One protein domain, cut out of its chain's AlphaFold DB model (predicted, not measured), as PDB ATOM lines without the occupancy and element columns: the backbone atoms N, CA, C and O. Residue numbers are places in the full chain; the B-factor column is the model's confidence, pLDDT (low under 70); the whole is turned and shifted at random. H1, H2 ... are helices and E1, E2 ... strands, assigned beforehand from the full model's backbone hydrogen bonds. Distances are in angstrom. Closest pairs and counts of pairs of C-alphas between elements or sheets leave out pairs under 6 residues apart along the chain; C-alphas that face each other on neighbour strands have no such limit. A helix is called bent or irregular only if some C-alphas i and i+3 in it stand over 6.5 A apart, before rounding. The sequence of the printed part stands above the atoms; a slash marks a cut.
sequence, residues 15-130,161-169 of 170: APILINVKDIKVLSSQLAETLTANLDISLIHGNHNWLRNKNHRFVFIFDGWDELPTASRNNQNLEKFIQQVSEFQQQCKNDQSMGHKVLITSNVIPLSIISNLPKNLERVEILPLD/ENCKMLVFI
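Overview. This is residues 15 to 130 and 161 to 169 of the 170 residues of an uncharacterized protein of Dolichospermum compactum NIES-806 (UniProt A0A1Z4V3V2). A twisted wall of five strands has the long helix H2 over one face, along E3, and the short H3 over E5 on the same face; H1 packs on H2, and the other face has no named helix. The printed part has 125 residues, under half in named elements, in the order E1 H1 E2 H2 E3 H3 E4 E5: class mixed, helices and strands. The mixed sheet runs E1 E2 E3 E5 E4. The whole is compact, radius of gyration of the C-alphas 14.6 A, spanning 44 by 30 by 28 A.

Arrangement. The sheet, only just strongly twisted at up to 4.3 A off its plane, holds E1 (15 to 20), E2 (57 to 63), E3 (101 to 106), E5 (164 to 167) and E4 (122 to 125). E1 and E2 are parallel (N 17 and O 59, 2.8 A), as are E2 and E3 (N 62 and O 103, 2.8 A). E5 is antiparallel to E3 (N 166 and O 104, 2.8 A) and to E4 (N 124 and O 165, 2.8 A). H2 (75 to 94) is on the sheet, height 10.4 A by a local plane of only just enough C-alphas, 6; it lies over E3, along the strands at 6 degrees on the local plane, and only just not over E5, on which 2 of its C-alphas fall. H3 (108 to 112), only just irregular with C-alphas 108 and 111 6.7 A apart, is over E5 on the same face, height 8.8 A. H1 (31 to 38) is not on the sheet; it touches H2 by residues 81 to 88 of H2 alone, closest C-alphas Leu 31 and Gln 84, 5.5 A, at a steep tilt of 69 degrees, only just short of about perpendicular, opposite ways. E1, H1, E2 and E2, H2, E3 are strand-helix-strand units, two parallel neighbour strands with a helix between, and E3, H3, E4 is a split one with E5 between its strands; the crossovers are right-handed. Every O i to N i+4 pair is within hydrogen-bond range in H1 and H2; H3 has 0 of 1, and 0 of 2 O i to N i+3 pairs.

Along the chain. E1 begins at C-alpha 15 (-21.773, -2.817, -11.635) and E5 ends at C-alpha 167 (-15.686, 10.370, -5.248). H2 is 28.7 A long, E2 18.7 A, E3 17.0 A and E1 16.1 A.

Size, cuts and confidence. Residues 131 to 160 are not printed; C-alphas 130 and 161 are 11.6 A apart across the cut. The links H1 to E2 and E2 to H2 are long. Confidence is low, pLDDT under 70, in residues 41 to 48, 68 to 76, 108 to 115 and 161 to 169.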
ATOM      1  N   ALA A  15     -21.754  -2.978 -10.188       86.25
ATOM      2  CA  ALA A  15     -21.773  -2.817 -11.635       86.25
ATOM      3  C   ALA A  15     -21.609  -1.326 -11.982       86.25
ATOM      4  O   ALA A  15     -22.453  -0.518 -11.584       86.25
ATOM      5  N   PRO A  16     -20.532  -0.921 -12.676       89.50
ATOM      6  CA  PRO A  16     -20.382   0.466 -13.087       89.50
ATOM      7  C   PRO A  16     -21.387   0.796 -14.196       89.50
ATOM      8  O   PRO A  16     -21.549   0.030 -15.145       89.50
ATOM      9  N   ILE A  17     -22.040   1.948 -14.080       88.94
ATOM     10  CA  ILE A  17     -22.894   2.542 -15.108       88.94
ATOM     11  C   ILE A  17     -22.302   3.910 -15.422       88.94
ATOM     12  O   ILE A  17     -22.349   4.815 -14.590       88.94
ATOM     13  N   LEU A  18     -21.723   4.040 -16.613       89.75
ATOM     14  CA  LEU A  18     -21.208   5.306 -17.116       89.75
ATOM     15  C   LEU A  18     -22.361   6.133 -17.690       89.75
ATOM     16  O   LEU A  18     -23.115   5.654 -18.534       89.75
ATOM     17  N   ILE A  19     -22.476   7.370 -17.228       89.00
ATOM     18  CA  ILE A  19     -23.460   8.357 -17.649       89.00
ATOM     19  C   ILE A  19     -22.671   9.541 -18.178       89.00
ATOM     20  O   ILE A  19     -22.084  10.291 -17.400       89.00
ATOM     21  N   ASN A  20     -22.658   9.718 -19.494       88.00
ATOM     22  CA  ASN A  20     -22.128  10.942 -20.068       88.00
ATOM     23  C   ASN A  20     -23.110  12.076 -19.763       88.00
ATOM     24  O   ASN A  20     -24.271  12.035 -20.175       88.00
ATOM     25  N   VAL A  21     -22.660  13.081 -19.018       83.50
ATOM     26  CA  VAL A  21     -23.527  14.174 -18.577       83.50
ATOM     27  C   VAL A  21     -24.084  14.974 -19.764       83.50
ATOM     28  O   VAL A  21     -25.201  15.486 -19.671       83.50
ATOM     29  N   LYS A  22     -23.377  15.025 -20.905       82.38
ATOM     30  CA  LYS A  22     -23.887  15.636 -22.149       82.38
ATOM     31  C   LYS A  22     -25.175  14.985 -22.661       82.38
ATOM     32  O   LYS A  22     -25.972  15.661 -23.309       82.38
ATOM     33  N   ASP A  23     -25.375  13.700 -22.375       83.50
ATOM     34  CA  ASP A  23     -26.506  12.917 -22.879       83.50
ATOM     35  C   ASP A  23     -27.736  12.992 -21.956       83.50
ATOM     36  O   ASP A  23     -28.802  12.471 -22.298       83.50
ATOM     37  N   ILE A  24     -27.625  13.662 -20.801       82.88
ATOM     38  CA  ILE A  24     -28.743  13.861 -19.873       82.88
ATOM     39  C   ILE A  24     -29.726  14.869 -20.476       82.88
ATOM     40  O   ILE A  24     -29.440  16.057 -20.619       82.88
ATOM     41  N   LYS A  25     -30.928  14.386 -20.787       82.00
ATOM     42  CA  LYS A  25     -32.025  15.167 -21.372       82.00
ATOM     43  C   LYS A  25     -32.951  15.753 -20.314       82.00
ATOM     44  O   LYS A  25     -33.536  16.809 -20.532       82.00
ATOM     45  N   VAL A  26     -33.105  15.061 -19.185       82.00
ATOM     46  CA  VAL A  26     -34.061  15.423 -18.129       82.00
ATOM     47  C   VAL A  26     -33.356  15.451 -16.779       82.00
ATOM     48  O   VAL A  26     -32.826  14.436 -16.341       82.00
ATOM     49  N   LEU A  27     -33.376  16.599 -16.101       81.25
ATOM     50  CA  LEU A  27     -32.982  16.713 -14.697       81.25
ATOM     51  C   LEU A  27     -34.249  16.799 -13.846       81.25
ATOM     52  O   LEU A  27     -34.991  17.778 -13.933       81.25
ATOM     53  N   SER A  28     -34.499  15.768 -13.045       86.12
ATOM     54  CA  SER A  28     -35.655  15.697 -12.150       86.12
ATOM     55  C   SER A  28     -35.348  16.308 -10.782       86.12
ATOM     56  O   SER A  28     -34.222  16.723 -10.506       86.12
ATOM     57  N   SER A  29     -36.352  16.367  -9.903       87.62
ATOM     58  CA  SER A  29     -36.183  16.850  -8.526       87.62
ATOM     59  C   SER A  29     -35.398  15.866  -7.651       87.62
ATOM     60  O   SER A  29     -34.757  16.299  -6.697       87.62
ATOM     61  N   GLN A  30     -35.395  14.576  -8.005       90.62
ATOM     62  CA  GLN A  30     -34.670  13.506  -7.320       90.62
ATOM     63  C   GLN A  30     -33.709  12.780  -8.269       90.62
ATOM     64  O   GLN A  30     -34.038  12.523  -9.429       90.62
ATOM     65  N   LEU A  31     -32.544  12.355  -7.763       91.88
ATOM     66  CA  LEU A  31     -31.552  11.651  -8.586       91.88
ATOM     67  C   LEU A  31     -32.083  10.322  -9.148       91.88
ATOM     68  O   LEU A  31     -31.798   9.988 -10.292       91.88
ATOM     69  N   ALA A  32     -32.879   9.575  -8.377       90.88
ATOM     70  CA  ALA A  32     -33.464   8.305  -8.820       90.88
ATOM     71  C   ALA A  32     -34.370   8.467 -10.057       90.88
ATOM     72  O   ALA A  32     -34.361   7.627 -10.959       90.88
ATOM     73  N   GLU A  33     -35.116   9.570 -10.120       89.56
ATOM     74  CA  GLU A  33     -35.962   9.916 -11.263       89.56
ATOM     75  C   GLU A  33     -35.116  10.339 -12.465       89.56
ATOM     76  O   GLU A  33     -35.365   9.869 -13.572       89.56
ATOM     77  N   THR A  34     -34.067  11.141 -12.246       89.00
ATOM     78  CA  THR A  34     -33.084  11.487 -13.286       89.00
ATOM     79  C   THR A  34     -32.448  10.228 -13.877       89.00
ATOM     80  O   THR A  34     -32.383  10.081 -15.094       89.00
ATOM     81  N   LEU A  35     -32.027   9.273 -13.045       90.06
ATOM     82  CA  LEU A  35     -31.484   7.994 -13.511       90.06
ATOM     83  C   LEU A  35     -32.521   7.221 -14.336       90.06
ATOM     84  O   LEU A  35     -32.205   6.742 -15.417       90.06
ATOM     85  N   THR A  36     -33.767   7.152 -13.867       87.69
ATOM     86  CA  THR A  36     -34.846   6.436 -14.568       87.69
ATOM     87  C   THR A  36     -35.200   7.071 -15.915       87.69
ATOM     88  O   THR A  36     -35.520   6.359 -16.859       87.69
ATOM     89  N   ALA A  37     -35.131   8.400 -16.020       85.56
ATOM     90  CA  ALA A  37     -35.478   9.134 -17.234       85.56
ATOM     91  C   ALA A  37     -34.377   9.122 -18.308       85.56
ATOM     92  O   ALA A  37     -34.677   9.361 -19.477       85.56
ATOM     93  N   ASN A  38     -33.114   8.889 -17.926       84.62
ATOM     94  CA  ASN A  38     -31.968   9.018 -18.834       84.62
ATOM     95  C   ASN A  38     -31.203   7.711 -19.079       84.62
ATOM     96  O   ASN A  38     -30.414   7.652 -20.018       84.62
ATOM     97  N   LEU A  39     -31.405   6.674 -18.263       84.19
ATOM     98  CA  LEU A  39     -30.798   5.364 -18.490       84.19
ATOM     99  C   LEU A  39     -31.685   4.493 -19.380       84.19
ATOM    100  O   LEU A  39     -32.911   4.519 -19.274       84.19
ATOM    101  N   ASP A  40     -31.043   3.701 -20.240       72.62
ATOM    102  CA  ASP A  40     -31.747   2.794 -21.139       72.62
ATOM    103  C   ASP A  40     -32.563   1.753 -20.356       72.62
ATOM    104  O   ASP A  40     -32.126   1.153 -19.366       72.62
ATOM    105  N   ILE A  41     -33.784   1.550 -20.833       59.75
ATOM    106  CA  ILE A  41     -34.877   0.898 -20.126       59.75
ATOM    107  C   ILE A  41     -34.610  -0.609 -19.997       59.75
ATOM    108  O   ILE A  41     -35.169  -1.254 -19.121       59.75
ATOM    109  N   SER A  42     -33.696  -1.192 -20.778       64.00
ATOM    110  CA  SER A  42     -33.298  -2.607 -20.658       64.00
ATOM    111  C   SER A  42     -32.739  -2.989 -19.275       64.00
ATOM    112  O   SER A  42     -32.901  -4.134 -18.854       64.00
ATOM    113  N   LEU A  43     -32.173  -2.035 -18.523       61.31
ATOM    114  CA  LEU A  43     -31.742  -2.220 -17.127       61.31
ATOM    115  C   LEU A  43     -32.897  -2.104 -16.107       61.31
ATOM    116  O   LEU A  43     -32.759  -2.533 -14.961       61.31
ATOM    117  N   ILE A  44     -34.018  -1.506 -16.518       64.25
ATOM    118  CA  ILE A  44     -35.126  -1.035 -15.665       64.25
ATOM    119  C   ILE A  44     -36.427  -1.821 -15.941       64.25
ATOM    120  O   ILE A  44     -37.319  -1.887 -15.090       64.25
ATOM    121  N   HIS A  45     -36.546  -2.440 -17.120       52.84
ATOM    122  CA  HIS A  45     -37.764  -3.071 -17.619       52.84
ATOM    123  C   HIS A  45     -38.257  -4.162 -16.660       52.84
ATOM    124  O   HIS A  45     -37.622  -5.196 -16.461       52.84
ATOM    125  N   GLY A  46     -39.430  -3.911 -16.071       58.34
ATOM    126  CA  GLY A  46     -40.147  -4.841 -15.198       58.34
ATOM    127  C   GLY A  46     -39.858  -4.697 -13.702       58.34
ATOM    128  O   GLY A  46     -40.506  -5.379 -12.911       58.34
ATOM    129  N   ASN A  47     -38.941  -3.817 -13.281       66.25
ATOM    130  CA  ASN A  47     -38.637  -3.633 -11.862       66.25
ATOM    131  C   ASN A  47     -38.563  -2.155 -11.457       66.25
ATOM    132  O   ASN A  47     -37.495  -1.549 -11.415       66.25
ATOM    133  N   HIS A  48     -39.704  -1.598 -11.041       68.81
ATOM    134  CA  HIS A  48     -39.789  -0.252 -10.453       68.81
ATOM    135  C   HIS A  48     -38.918  -0.069  -9.193       68.81
ATOM    136  O   HIS A  48     -38.640   1.056  -8.794       68.81
ATOM    137  N   ASN A  49     -38.436  -1.166  -8.601       80.94
ATOM    138  CA  ASN A  49     -37.567  -1.194  -7.430       80.94
ATOM    139  C   ASN A  49     -36.132  -1.632  -7.775       80.94
ATOM    140  O   ASN A  49     -35.434  -2.170  -6.916       80.94
ATOM    141  N   TRP A  50     -35.663  -1.431  -9.013       85.38
ATOM    142  CA  TRP A  50     -34.312  -1.832  -9.438       85.38
ATOM    143  C   TRP A  50     -33.197  -1.201  -8.580       85.38
ATOM    144  O   TRP A  50     -32.214  -1.873  -8.267       85.38
ATOM    145  N   LEU A  51     -33.401   0.033  -8.099       89.31
ATOM    146  CA  LEU A  51     -32.529   0.719  -7.130       89.31
ATOM    147  C   LEU A  51     -32.649   0.191  -5.688       89.31
ATOM    148  O   LEU A  51     -31.820   0.500  -4.845       89.31
ATOM    149  N   ARG A  52     -33.687  -0.584  -5.370       89.88
ATOM    150  CA  ARG A  52     -33.914  -1.206  -4.050       89.88
ATOM    151  C   ARG A  52     -33.704  -2.717  -4.093       89.88
ATOM    152  O   ARG A  52     -34.116  -3.461  -3.203       89.88
ATOM    153  N   ASN A  53     -33.074  -3.220  -5.149       84.69
ATOM    154  CA  ASN A  53     -32.759  -4.629  -5.240       84.69
ATOM    155  C   ASN A  53     -31.484  -4.921  -4.445       84.69
ATOM    156  O   ASN A  53     -30.382  -4.602  -4.882       84.69
ATOM    157  N   LYS A  54     -31.621  -5.605  -3.303       83.06
ATOM    158  CA  LYS A  54     -30.494  -5.973  -2.427       83.06
ATOM    159  C   LYS A  54     -29.367  -6.756  -3.119       83.06
ATOM    160  O   LYS A  54     -28.241  -6.746  -2.633       83.06
ATOM    161  N   ASN A  55     -29.666  -7.425  -4.235       80.94
ATOM    162  CA  ASN A  55     -28.697  -8.219  -4.990       80.94
ATOM    163  C   ASN A  55     -27.915  -7.389  -6.020       80.94
ATOM    164  O   ASN A  55     -26.941  -7.889  -6.574       80.94
ATOM    165  N   HIS A  56     -28.328  -6.147  -6.285       82.00
ATOM    166  CA  HIS A  56     -27.700  -5.278  -7.274       82.00
ATOM    167  C   HIS A  56     -27.148  -4.024  -6.607       82.00
ATOM    168  O   HIS A  56     -27.792  -3.366  -5.787       82.00
ATOM    169  N   ARG A  57     -25.913  -3.694  -6.965       86.88
ATOM    170  CA  ARG A  57     -25.208  -2.501  -6.512       86.88
ATOM    171  C   ARG A  57     -24.610  -1.864  -7.747       86.88
ATOM    172  O   ARG A  57     -23.989  -2.559  -8.542       86.88
ATOM    173  N   PHE A  58     -24.822  -0.567  -7.906       89.25
ATOM    174  CA  PHE A  58     -24.337   0.181  -9.062       89.25
ATOM    175  C   PHE A  58     -23.364   1.248  -8.600       89.25
ATOM    176  O   PHE A  58     -23.561   1.821  -7.528       89.25
ATOM    177  N   VAL A  59     -22.353   1.516  -9.422       91.81
ATOM    178  CA  VAL A  59     -21.562   2.744  -9.342       91.81
ATOM    179  C   VAL A  59     -21.977   3.616 -10.516       91.81
ATOM    180  O   VAL A  59     -21.626   3.312 -11.652       91.81
ATOM    181  N   PHE A  60     -22.750   4.663 -10.257       92.12
ATOM    182  CA  PHE A  60     -23.146   5.634 -11.272       92.12
ATOM    183  C   PHE A  60     -22.026   6.648 -11.465       92.12
ATOM    184  O   PHE A  60     -21.740   7.430 -10.561       92.12
ATOM    185  N   ILE A  61     -21.392   6.626 -12.629       91.69
ATOM    186  CA  ILE A  61     -20.289   7.515 -12.980       91.69
ATOM    187  C   ILE A  61     -20.847   8.601 -13.895       91.69
ATOM    188  O   ILE A  61     -21.072   8.351 -15.071       91.69
ATOM    189  N   PHE A  62     -21.094   9.786 -13.348       89.44
ATOM    190  CA  PHE A  62     -21.462  10.981 -14.100       89.44
ATOM    191  C   PHE A  62     -20.194  11.621 -14.652       89.44
ATOM    192  O   PHE A  62     -19.470  12.303 -13.923       89.44
ATOM    193  N   ASP A  63     -19.918  11.361 -15.923       86.38
ATOM    194  CA  ASP A  63     -18.708  11.816 -16.588       86.38
ATOM    195  C   ASP A  63     -18.925  13.148 -17.310       86.38
ATOM    196  O   ASP A  63     -19.887  13.297 -18.067       86.38
ATOM    197  N   GLY A  64     -18.039  14.113 -17.059       82.12
ATOM    198  CA  GLY A  64     -18.027  15.403 -17.746       82.12
ATOM    199  C   GLY A  64     -19.106  16.374 -17.267       82.12
ATOM    200  O   GLY A  64     -19.842  16.930 -18.076       82.12
ATOM    201  N   TRP A  65     -19.235  16.629 -15.960       77.62
ATOM    202  CA  TRP A  65     -20.226  17.604 -15.469       77.62
ATOM    203  C   TRP A  65     -20.103  18.986 -16.134       77.62
ATOM    204  O   TRP A  65     -21.096  19.639 -16.468       77.62
ATOM    205  N   ASP A  66     -18.870  19.430 -16.369       73.62
ATOM    206  CA  ASP A  66     -18.543  20.666 -17.075       73.62
ATOM    207  C   ASP A  66     -18.881  20.634 -18.568       73.62
ATOM    208  O   ASP A  66     -18.506  21.550 -19.294       73.62
ATOM    209  N   GLU A  67     -19.577  19.610 -19.039       72.38
ATOM    210  CA  GLU A  67     -20.000  19.438 -20.418       72.38
ATOM    211  C   GLU A  67     -21.510  19.621 -20.605       72.38
ATOM    212  O   GLU A  67     -21.989  19.596 -21.738       72.38
ATOM    213  N   LEU A  68     -22.255  19.899 -19.525       69.31
ATOM    214  CA  LEU A  68     -23.668  20.263 -19.625       69.31
ATOM    215  C   LEU A  68     -23.873  21.409 -20.629       69.31
ATOM    216  O   LEU A  68     -23.096  22.383 -20.601       69.31
ATOM    217  N   PRO A  69     -24.935  21.344 -21.460       64.81
ATOM    218  CA  PRO A  69     -25.317  22.436 -22.344       64.81
ATOM    219  C   PRO A  69     -25.404  23.758 -21.577       64.81
ATOM    220  O   PRO A  69     -25.881  23.792 -20.443       64.81
ATOM    221  N   THR A  70     -24.977  24.864 -22.190       59.66
ATOM    222  CA  THR A  70     -24.911  26.186 -21.538       59.66
ATOM    223  C   THR A  70     -26.243  26.616 -20.914       59.66
ATOM    224  O   THR A  70     -26.248  27.220 -19.849       59.66
ATOM    225  N   ALA A  71     -27.375  26.238 -21.520       57.50
ATOM    226  CA  ALA A  71     -28.716  26.495 -20.985       57.50
ATOM    227  C   ALA A  71     -28.994  25.788 -19.640       57.50
ATOM    228  O   ALA A  71     -29.780  26.275 -18.830       57.50
ATOM    229  N   SER A  72     -28.325  24.663 -19.388       61.38
ATOM    230  CA  SER A  72     -28.421  23.864 -18.161       61.38
ATOM    231  C   SER A  72     -27.288  24.167 -17.175       61.38
ATOM    232  O   SER A  72     -27.399  23.844 -15.990       61.38
ATOM    233  N   ARG A  73     -26.213  24.819 -17.638       62.53
ATOM    234  CA  ARG A  73     -25.045  25.206 -16.845       62.53
ATOM    235  C   ARG A  73     -25.304  26.517 -16.105       62.53
ATOM    236  O   ARG A  73     -24.876  27.587 -16.522       62.53
ATOM    237  N   ASN A  74     -25.979  26.426 -14.969       68.56
ATOM    238  CA  ASN A  74     -25.970  27.493 -13.974       68.56
ATOM    239  C   ASN A  74     -25.516  26.923 -12.616       68.56
ATOM    240  O   ASN A  74     -25.699  25.736 -12.335       68.56
ATOM    241  N   ASN A  75     -24.883  27.754 -11.782       64.19
ATOM    242  CA  ASN A  75     -24.332  27.308 -10.494       64.19
ATOM    243  C   ASN A  75     -25.419  26.730  -9.574       64.19
ATOM    244  O   ASN A  75     -25.175  25.762  -8.862       64.19
ATOM    245  N   GLN A  76     -26.641  27.262  -9.664       69.19
ATOM    246  CA  GLN A  76     -27.796  26.775  -8.908       69.19
ATOM    247  C   GLN A  76     -28.175  25.334  -9.283       69.19
ATOM    248  O   GLN A  76     -28.585  24.568  -8.419       69.19
ATOM    249  N   ASN A  77     -28.035  24.938 -10.547       76.56
ATOM    250  CA  ASN A  77     -28.329  23.592 -11.029       76.56
ATOM    251  C   ASN A  77     -27.258  22.603 -10.568       76.56
ATOM    252  O   ASN A  77     -27.600  21.481 -10.209       76.56
ATOM    253  N   LEU A  78     -25.986  23.019 -10.521       77.62
ATOM    254  CA  LEU A  78     -24.920  22.198  -9.945       77.62
ATOM    255  C   LEU A  78     -25.119  21.998  -8.442       77.62
ATOM    256  O   LEU A  78     -25.099  20.862  -7.984       77.62
ATOM    257  N   GLU A  79     -25.367  23.060  -7.677       81.38
ATOM    258  CA  GLU A  79     -25.640  22.938  -6.239       81.38
ATOM    259  C   GLU A  79     -26.852  22.043  -5.963       81.38
ATOM    260  O   GLU A  79     -26.777  21.139  -5.130       81.38
ATOM    261  N   LYS A  80     -27.945  22.229  -6.718       85.44
ATOM    262  CA  LYS A  80     -29.127  21.360  -6.644       85.44
ATOM    263  C   LYS A  80     -28.787  19.909  -6.964       85.44
ATOM    264  O   LYS A  80     -29.193  19.025  -6.219       85.44
ATOM    265  N   PHE A  81     -28.029  19.647  -8.025       85.88
ATOM    266  CA  PHE A  81     -27.643  18.285  -8.389       85.88
ATOM    267  C   PHE A  81     -26.772  17.624  -7.315       85.88
ATOM    268  O   PHE A  81     -27.012  16.481  -6.933       85.88
ATOM    269  N   ILE A  82     -25.804  18.349  -6.755       87.81
ATOM    270  CA  ILE A  82     -24.975  17.857  -5.648       87.81
ATOM    271  C   ILE A  82     -25.821  17.568  -4.407       87.81
ATOM    272  O   ILE A  82     -25.602  16.559  -3.735       87.81
ATOM    273  N   GLN A  83     -26.826  18.396  -4.127       90.38
ATOM    274  CA  GLN A  83     -27.780  18.145  -3.051       90.38
ATOM    275  C   GLN A  83     -28.621  16.882  -3.315       90.38
ATOM    276  O   GLN A  83     -28.760  16.045  -2.426       90.38
ATOM    277  N   GLN A  84     -29.088  16.665  -4.546       92.06
ATOM    278  CA  GLN A  84     -29.799  15.439  -4.934       92.06
ATOM    279  C   GLN A  84     -28.924  14.188  -4.792       92.06
ATOM    280  O   GLN A  84     -29.384  13.144  -4.329       92.06
ATOM    281  N   VAL A  85     -27.646  14.287  -5.166       92.62
ATOM    282  CA  VAL A  85     -26.659  13.213  -4.980       92.62
ATOM    283  C   VAL A  85     -26.436  12.941  -3.496       92.62
ATOM    284  O   VAL A  85     -26.373  11.780  -3.090       92.62
ATOM    285  N   SER A  86     -26.380  13.990  -2.674       93.31
ATOM    286  CA  SER A  86     -26.298  13.870  -1.221       93.31
ATOM    287  C   SER A  86     -27.472  13.095  -0.640       93.31
ATOM    288  O   SER A  86     -27.267  12.108   0.067       93.31
ATOM    289  N   GLU A  87     -28.694  13.491  -0.978       95.31
ATOM    290  CA  GLU A  87     -29.915  12.834  -0.517       95.31
ATOM    291  C   GLU A  87     -29.967  11.373  -0.969       95.31
ATOM    292  O   GLU A  87     -30.247  10.481  -0.168       95.31
ATOM    293  N   PHE A  88     -29.603  11.101  -2.223       95.19
ATOM    294  CA  PHE A  88     -29.534   9.743  -2.752       95.19
ATOM    295  C   PHE A  88     -28.498   8.872  -2.021       95.19
ATOM    296  O   PHE A  88     -28.781   7.720  -1.687       95.19
ATOM    297  N   GLN A  89     -27.310   9.405  -1.722       94.75
ATOM    298  CA  GLN A  89     -26.289   8.687  -0.951       94.75
ATOM    299  C   GLN A  89     -26.728   8.440   0.499       94.75
ATOM    300  O   GLN A  89     -26.435   7.382   1.053       94.75
ATOM    301  N   GLN A  90     -27.474   9.365   1.112       95.06
ATOM    302  CA  GLN A  90     -28.071   9.142   2.434       95.06
ATOM    303  C   GLN A  90     -29.126   8.030   2.397       95.06
ATOM    304  O   GLN A  90     -29.128   7.171   3.278       95.06
ATOM    305  N   GLN A  91     -29.968   7.983   1.360       93.75
ATOM    306  CA  GLN A  91     -30.900   6.870   1.148       93.75
ATOM    307  C   GLN A  91     -30.151   5.537   1.002       93.75
ATOM    308  O   GLN A  91     -30.500   4.575   1.682       93.75
ATOM    309  N   CYS A  92     -29.068   5.500   0.216       92.88
ATOM    310  CA  CYS A  92     -28.208   4.316   0.071       92.88
ATOM    311  C   CYS A  92     -27.474   3.912   1.361       92.88
ATOM    312  O   CYS A  92     -27.007   2.787   1.498       92.88
ATOM    313  N   LYS A  93     -27.314   4.824   2.319       90.56
ATOM    314  CA  LYS A  93     -26.733   4.491   3.623       90.56
ATOM    315  C   LYS A  93     -27.780   3.924   4.580       90.56
ATOM    316  O   LYS A  93     -27.483   3.017   5.352       90.56
ATOM    317  N   ASN A  94     -28.987   4.483   4.545       92.69
ATOM    318  CA  ASN A  94     -30.034   4.200   5.523       92.69
ATOM    319  C   ASN A  94     -30.907   2.996   5.138       92.69
ATOM    320  O   ASN A  94     -31.503   2.377   6.016       92.69
ATOM    321  N   ASP A  95     -30.984   2.651   3.853       91.50
ATOM    322  CA  ASP A  95     -31.734   1.498   3.362       91.50
ATOM    323  C   ASP A  95     -30.784   0.389   2.896       91.50
ATOM    324  O   ASP A  95     -30.140   0.507   1.862       91.50
ATOM    325  N   GLN A  96     -30.752  -0.744   3.605       86.94
ATOM    326  CA  GLN A  96     -29.926  -1.904   3.237       86.94
ATOM    327  C   GLN A  96     -30.239  -2.473   1.844       86.94
ATOM    328  O   GLN A  96     -29.443  -3.228   1.287       86.94
ATOM    329  N   SER A  97     -31.395  -2.154   1.271       88.38
ATOM    330  CA  SER A  97     -31.780  -2.546  -0.080       88.38
ATOM    331  C   SER A  97     -31.193  -1.626  -1.160       88.38
ATOM    332  O   SER A  97     -31.044  -2.073  -2.296       88.38
ATOM    333  N   MET A  98     -30.741  -0.422  -0.792       86.69
ATOM    334  CA  MET A  98     -30.072   0.559  -1.648       86.69
ATOM    335  C   MET A  98     -28.596   0.642  -1.255       86.69
ATOM    336  O   MET A  98     -28.276   1.101  -0.178       86.69
ATOM    337  N   GLY A  99     -27.663   0.206  -2.099       88.56
ATOM    338  CA  GLY A  99     -26.225   0.263  -1.773       88.56
ATOM    339  C   GLY A  99     -25.397   0.847  -2.908       88.56
ATOM    340  O   GLY A  99     -24.314   0.352  -3.211       88.56
ATOM    341  N   HIS A 100     -25.965   1.829  -3.605       92.19
ATOM    342  CA  HIS A 100     -25.381   2.401  -4.808       92.19
ATOM    343  C   HIS A 100     -24.361   3.483  -4.475       92.19
ATOM    344  O   HIS A 100     -24.490   4.226  -3.500       92.19
ATOM    345  N   LYS A 101     -23.357   3.595  -5.335       93.19
ATOM    346  CA  LYS A 101     -22.351   4.646  -5.294       93.19
ATOM    347  C   LYS A 101     -22.532   5.568  -6.476       93.19
ATOM    348  O   LYS A 101     -23.064   5.181  -7.513       93.19
ATOM    349  N   VAL A 102     -22.124   6.802  -6.273       92.69
ATOM    350  CA  VAL A 102     -22.051   7.810  -7.318       92.69
ATOM    351  C   VAL A 102     -20.570   8.163  -7.457       92.69
ATOM    352  O   VAL A 102     -19.790   7.950  -6.531       92.69
ATOM    353  N   LEU A 103     -20.164   8.643  -8.619       91.62
ATOM    354  CA  LEU A 103     -18.881   9.269  -8.910       91.62
ATOM    355  C   LEU A 103     -19.199  10.380  -9.906       91.62
ATOM    356  O   LEU A 103     -19.915  10.127 -10.869       91.62
ATOM    357  N   ILE A 104     -18.723  11.597  -9.670       87.94
ATOM    358  CA  ILE A 104     -18.902  12.705 -10.616       87.94
ATOM    359  C   ILE A 104     -17.520  13.198 -11.026       87.94
ATOM    360  O   ILE A 104     -16.690  13.494 -10.164       87.94
ATOM    361  N   THR A 105     -17.277  13.308 -12.326       85.75
ATOM    362  CA  THR A 105     -16.053  13.897 -12.878       85.75
ATOM    363  C   THR A 105     -16.363  15.277 -13.458       85.75
ATOM    364  O   THR A 105     -17.484  15.570 -13.883       85.75
ATOM    365  N   SER A 106     -15.377  16.168 -13.423       78.25
ATOM    366  CA  SER A 106     -15.475  17.510 -13.991       78.25
ATOM    367  C   SER A 106     -14.076  18.052 -14.264       78.25
ATOM    368  O   SER A 106     -13.138  17.773 -13.515       78.25
ATOM    369  N   ASN A 107     -13.946  18.932 -15.253       72.19
ATOM    370  CA  ASN A 107     -12.798  19.839 -15.320       72.19
ATOM    371  C   ASN A 107     -12.775  20.804 -14.115       72.19
ATOM    372  O   ASN A 107     -13.754  20.936 -13.383       72.19
ATOM    373  N   VAL A 108     -11.644  21.482 -13.897       63.16
ATOM    374  CA  VAL A 108     -11.261  22.220 -12.669       63.16
ATOM    375  C   VAL A 108     -12.321  23.166 -12.080       63.16
ATOM    376  O   VAL A 108     -12.429  23.305 -10.861       63.16
ATOM    377  N   ILE A 109     -13.042  23.880 -12.946       56.59
ATOM    378  CA  ILE A 109     -13.704  25.150 -12.608       56.59
ATOM    379  C   ILE A 109     -15.071  24.985 -11.913       56.59
ATOM    380  O   ILE A 109     -15.329  25.730 -10.972       56.59
ATOM    381  N   PRO A 110     -15.961  24.041 -12.277       58.69
ATOM    382  CA  PRO A 110     -17.298  23.988 -11.681       58.69
ATOM    383  C   PRO A 110     -17.313  23.542 -10.218       58.69
ATOM    384  O   PRO A 110     -18.168  23.979  -9.454       58.69
ATOM    385  N   LEU A 111     -16.377  22.686  -9.797       57.12
ATOM    386  CA  LEU A 111     -16.464  22.059  -8.476       57.12
ATOM    387  C   LEU A 111     -15.908  22.919  -7.343       57.12
ATOM    388  O   LEU A 111     -16.350  22.747  -6.210       57.12
ATOM    389  N   SER A 112     -14.979  23.842  -7.615       62.56
ATOM    390  CA  SER A 112     -14.483  24.802  -6.615       62.56
ATOM    391  C   SER A 112     -15.528  25.851  -6.226       62.56
ATOM    392  O   SER A 112     -15.423  26.426  -5.148       62.56
ATOM    393  N   ILE A 113     -16.541  26.068  -7.072       65.25
ATOM    394  CA  ILE A 113     -17.648  27.003  -6.830       65.25
ATOM    395  C   ILE A 113     -18.582  26.486  -5.724       65.25
ATOM    396  O   ILE A 113     -19.188  27.285  -5.013       65.25
ATOM    397  N   ILE A 114     -18.658  25.165  -5.519       69.44
ATOM    398  CA  ILE A 114     -19.421  24.573  -4.413       69.44
ATOM    399  C   ILE A 114     -18.646  24.814  -3.115       69.44
ATOM    400  O   ILE A 114     -17.737  24.056  -2.754       69.44
ATOM    401  N   SER A 115     -19.001  25.896  -2.430       69.50
ATOM    402  CA  SER A 115     -18.392  26.324  -1.168       69.50
ATOM    403  C   SER A 115     -18.743  25.387  -0.011       69.50
ATOM    404  O   SER A 115     -17.881  25.064   0.802       69.50
ATOM    405  N   ASN A 116     -19.979  24.882   0.013       79.06
ATOM    406  CA  ASN A 116     -20.492  24.012   1.068       79.06
ATOM    407  C   ASN A 116     -20.851  22.637   0.505       79.06
ATOM    408  O   ASN A 116     -21.997  22.379   0.138       79.06
ATOM    409  N   LEU A 117     -19.866  21.742   0.437       84.56
ATOM    410  CA  LEU A 117     -20.127  20.355   0.070       84.56
ATOM    411  C   LEU A 117     -20.870  19.644   1.226       84.56
ATOM    412  O   LEU A 117     -20.433  19.744   2.376       84.56
ATOM    413  N   PRO A 118     -21.977  18.927   0.960       89.56
ATOM    414  CA  PRO A 118     -22.648  18.121   1.975       89.56
ATOM    415  C   PRO A 118     -21.692  17.134   2.667       89.56
ATOM    416  O   PRO A 118     -20.842  16.528   2.026       89.56
ATOM    417  N   LYS A 119     -21.843  16.934   3.982       90.19
ATOM    418  CA  LYS A 119     -20.881  16.177   4.820       90.19
ATOM    419  C   LYS A 119     -20.727  14.695   4.458       90.19
ATOM    420  O   LYS A 119     -19.773  14.057   4.881       90.19
ATOM    421  N   ASN A 120     -21.697  14.129   3.749       89.50
ATOM    422  CA  ASN A 120     -21.687  12.747   3.269       89.50
ATOM    423  C   ASN A 120     -21.058  12.602   1.875       89.50
ATOM    424  O   ASN A 120     -21.157  11.527   1.285       89.50
ATOM    425  N   LEU A 121     -20.464  13.677   1.355       88.81
ATOM    426  CA  LEU A 121     -19.829  13.768   0.051       88.81
ATOM    427  C   LEU A 121     -18.371  14.199   0.213       88.81
ATOM    428  O   LEU A 121     -18.050  15.002   1.088       88.81
ATOM    429  N   GLU A 122     -17.500  13.690  -0.654       87.31
ATOM    430  CA  GLU A 122     -16.068  13.972  -0.613       87.31
ATOM    431  C   GLU A 122     -15.568  14.449  -1.977       87.31
ATOM    432  O   GLU A 122     -15.954  13.937  -3.030       87.31
ATOM    433  N   ARG A 123     -14.698  15.463  -1.947       83.81
ATOM    434  CA  ARG A 123     -13.992  15.974  -3.122       83.81
ATOM    435  C   ARG A 123     -12.578  15.413  -3.125       83.81
ATOM    436  O   ARG A 123     -11.839  15.612  -2.169       83.81
ATOM    437  N   VAL A 124     -12.208  14.794  -4.236       82.62
ATOM    438  CA  VAL A 124     -10.887  14.225  -4.489       82.62
ATOM    439  C   VAL A 124     -10.269  14.922  -5.701       82.62
ATOM    440  O   VAL A 124     -10.943  15.313  -6.653       82.62
ATOM    441  N   GLU A 125      -8.961  15.115  -5.674       79.62
ATOM    442  CA  GLU A 125      -8.212  15.675  -6.793       79.62
ATOM    443  C   GLU A 125      -7.383  14.574  -7.448       79.62
ATOM    444  O   GLU A 125      -6.737  13.783  -6.758       79.62
ATOM    445  N   ILE A 126      -7.434  14.490  -8.779       77.75
ATOM    446  CA  ILE A 126      -6.519  13.636  -9.530       77.75
ATOM    447  C   ILE A 126      -5.211  14.401  -9.628       77.75
ATOM    448  O   ILE A 126      -5.124  15.424 -10.308       77.75
ATOM    449  N   LEU A 127      -4.196  13.883  -8.944       75.31
ATOM    450  CA  LEU A 127      -2.859  14.439  -9.018       75.31
ATOM    451  C   LEU A 127      -2.255  14.219 -10.413       75.31
ATOM    452  O   LEU A 127      -2.550  13.206 -11.063       75.31
ATOM    453  N   PRO A 128      -1.383  15.134 -10.865       73.31
ATOM    454  CA  PRO A 128      -0.568  14.914 -12.049       73.31
ATOM    455  C   PRO A 128       0.191  13.584 -11.978       73.31
ATOM    456  O   PRO A 128       0.567  13.102 -10.912       73.31
ATOM    457  N   LEU A 129       0.418  12.970 -13.140       75.38
ATOM    458  CA  LEU A 129       1.132  11.700 -13.216       75.38
ATOM    459  C   LEU A 129       2.642  11.922 -13.017       75.38
ATOM    460  O   LEU A 129       3.341  12.314 -13.948       75.38
ATOM    461  N   ASP A 130       3.158  11.577 -11.838       73.06
ATOM    462  CA  ASP A 130       4.575  11.760 -11.472       73.06
ATOM    463  C   ASP A 130       5.566  10.938 -12.327       73.06
ATOM    464  O   ASP A 130       6.748  11.263 -12.420       73.06
ATOM    465  N   GLU A 161      -3.463  19.493 -15.456       50.62
ATOM    466  CA  GLU A 161      -2.843  20.153 -14.306       50.62
ATOM    467  C   GLU A 161      -3.778  20.218 -13.092       50.62
ATOM    468  O   GLU A 161      -3.294  20.461 -11.998       50.62
ATOM    469  N   ASN A 162      -5.093  19.987 -13.256       49.19
ATOM    470  CA  ASN A 162      -6.083  20.209 -12.193       49.19
ATOM    471  C   ASN A 162      -7.395  19.384 -12.347       49.19
ATOM    472  O   ASN A 162      -8.503  19.902 -12.175       49.19
ATOM    473  N   CYS A 163      -7.316  18.103 -12.714       52.19
ATOM    474  CA  CYS A 163      -8.506  17.244 -12.832       52.19
ATOM    475  C   CYS A 163      -9.125  16.970 -11.445       52.19
ATOM    476  O   CYS A 163      -8.452  16.454 -10.558       52.19
ATOM    477  N   LYS A 164     -10.419  17.258 -11.246       51.06
ATOM    478  CA  LYS A 164     -11.105  17.027  -9.958       51.06
ATOM    479  C   LYS A 164     -12.200  15.972 -10.102       51.06
ATOM    480  O   LYS A 164     -13.006  16.019 -11.026       51.06
ATOM    481  N   MET A 165     -12.250  15.038  -9.157       54.69
ATOM    482  CA  MET A 165     -13.307  14.034  -9.046       54.69
ATOM    483  C   MET A 165     -14.051  14.193  -7.724       54.69
ATOM    484  O   MET A 165     -13.457  14.300  -6.661       54.69
ATOM    485  N   LEU A 166     -15.372  14.148  -7.751       51.78
ATOM    486  CA  LEU A 166     -16.156  13.918  -6.542       51.78
ATOM    487  C   LEU A 166     -16.378  12.419  -6.416       51.78
ATOM    488  O   LEU A 166     -17.193  11.839  -7.136       51.78
ATOM    489  N   VAL A 167     -15.613  11.802  -5.525       51.53
ATOM    490  CA  VAL A 167     -15.686  10.370  -5.248       51.53
ATOM    491  C   VAL A 167     -16.560  10.183  -4.017       51.53
ATOM    492  O   VAL A 167     -16.355  10.827  -2.995       51.53
ATOM    493  N   PHE A 168     -17.547   9.298  -4.108       48.47
ATOM    494  CA  PHE A 168     -18.475   9.053  -3.012       48.47
ATOM    495  C   PHE A 168     -18.233   7.656  -2.449       48.47
ATOM    496  O   PHE A 168     -18.676   6.658  -3.019       48.47
ATOM    497  N   ILE A 169     -17.515   7.579  -1.328       36.78
ATOM    498  CA  ILE A 169     -17.222   6.328  -0.618       36.78
ATOM    499  C   ILE A 169     -17.890   6.398   0.752       36.78
ATOM    500  O   ILE A 169     -17.779   7.399   1.449       36.78
TER     501      ILE A 169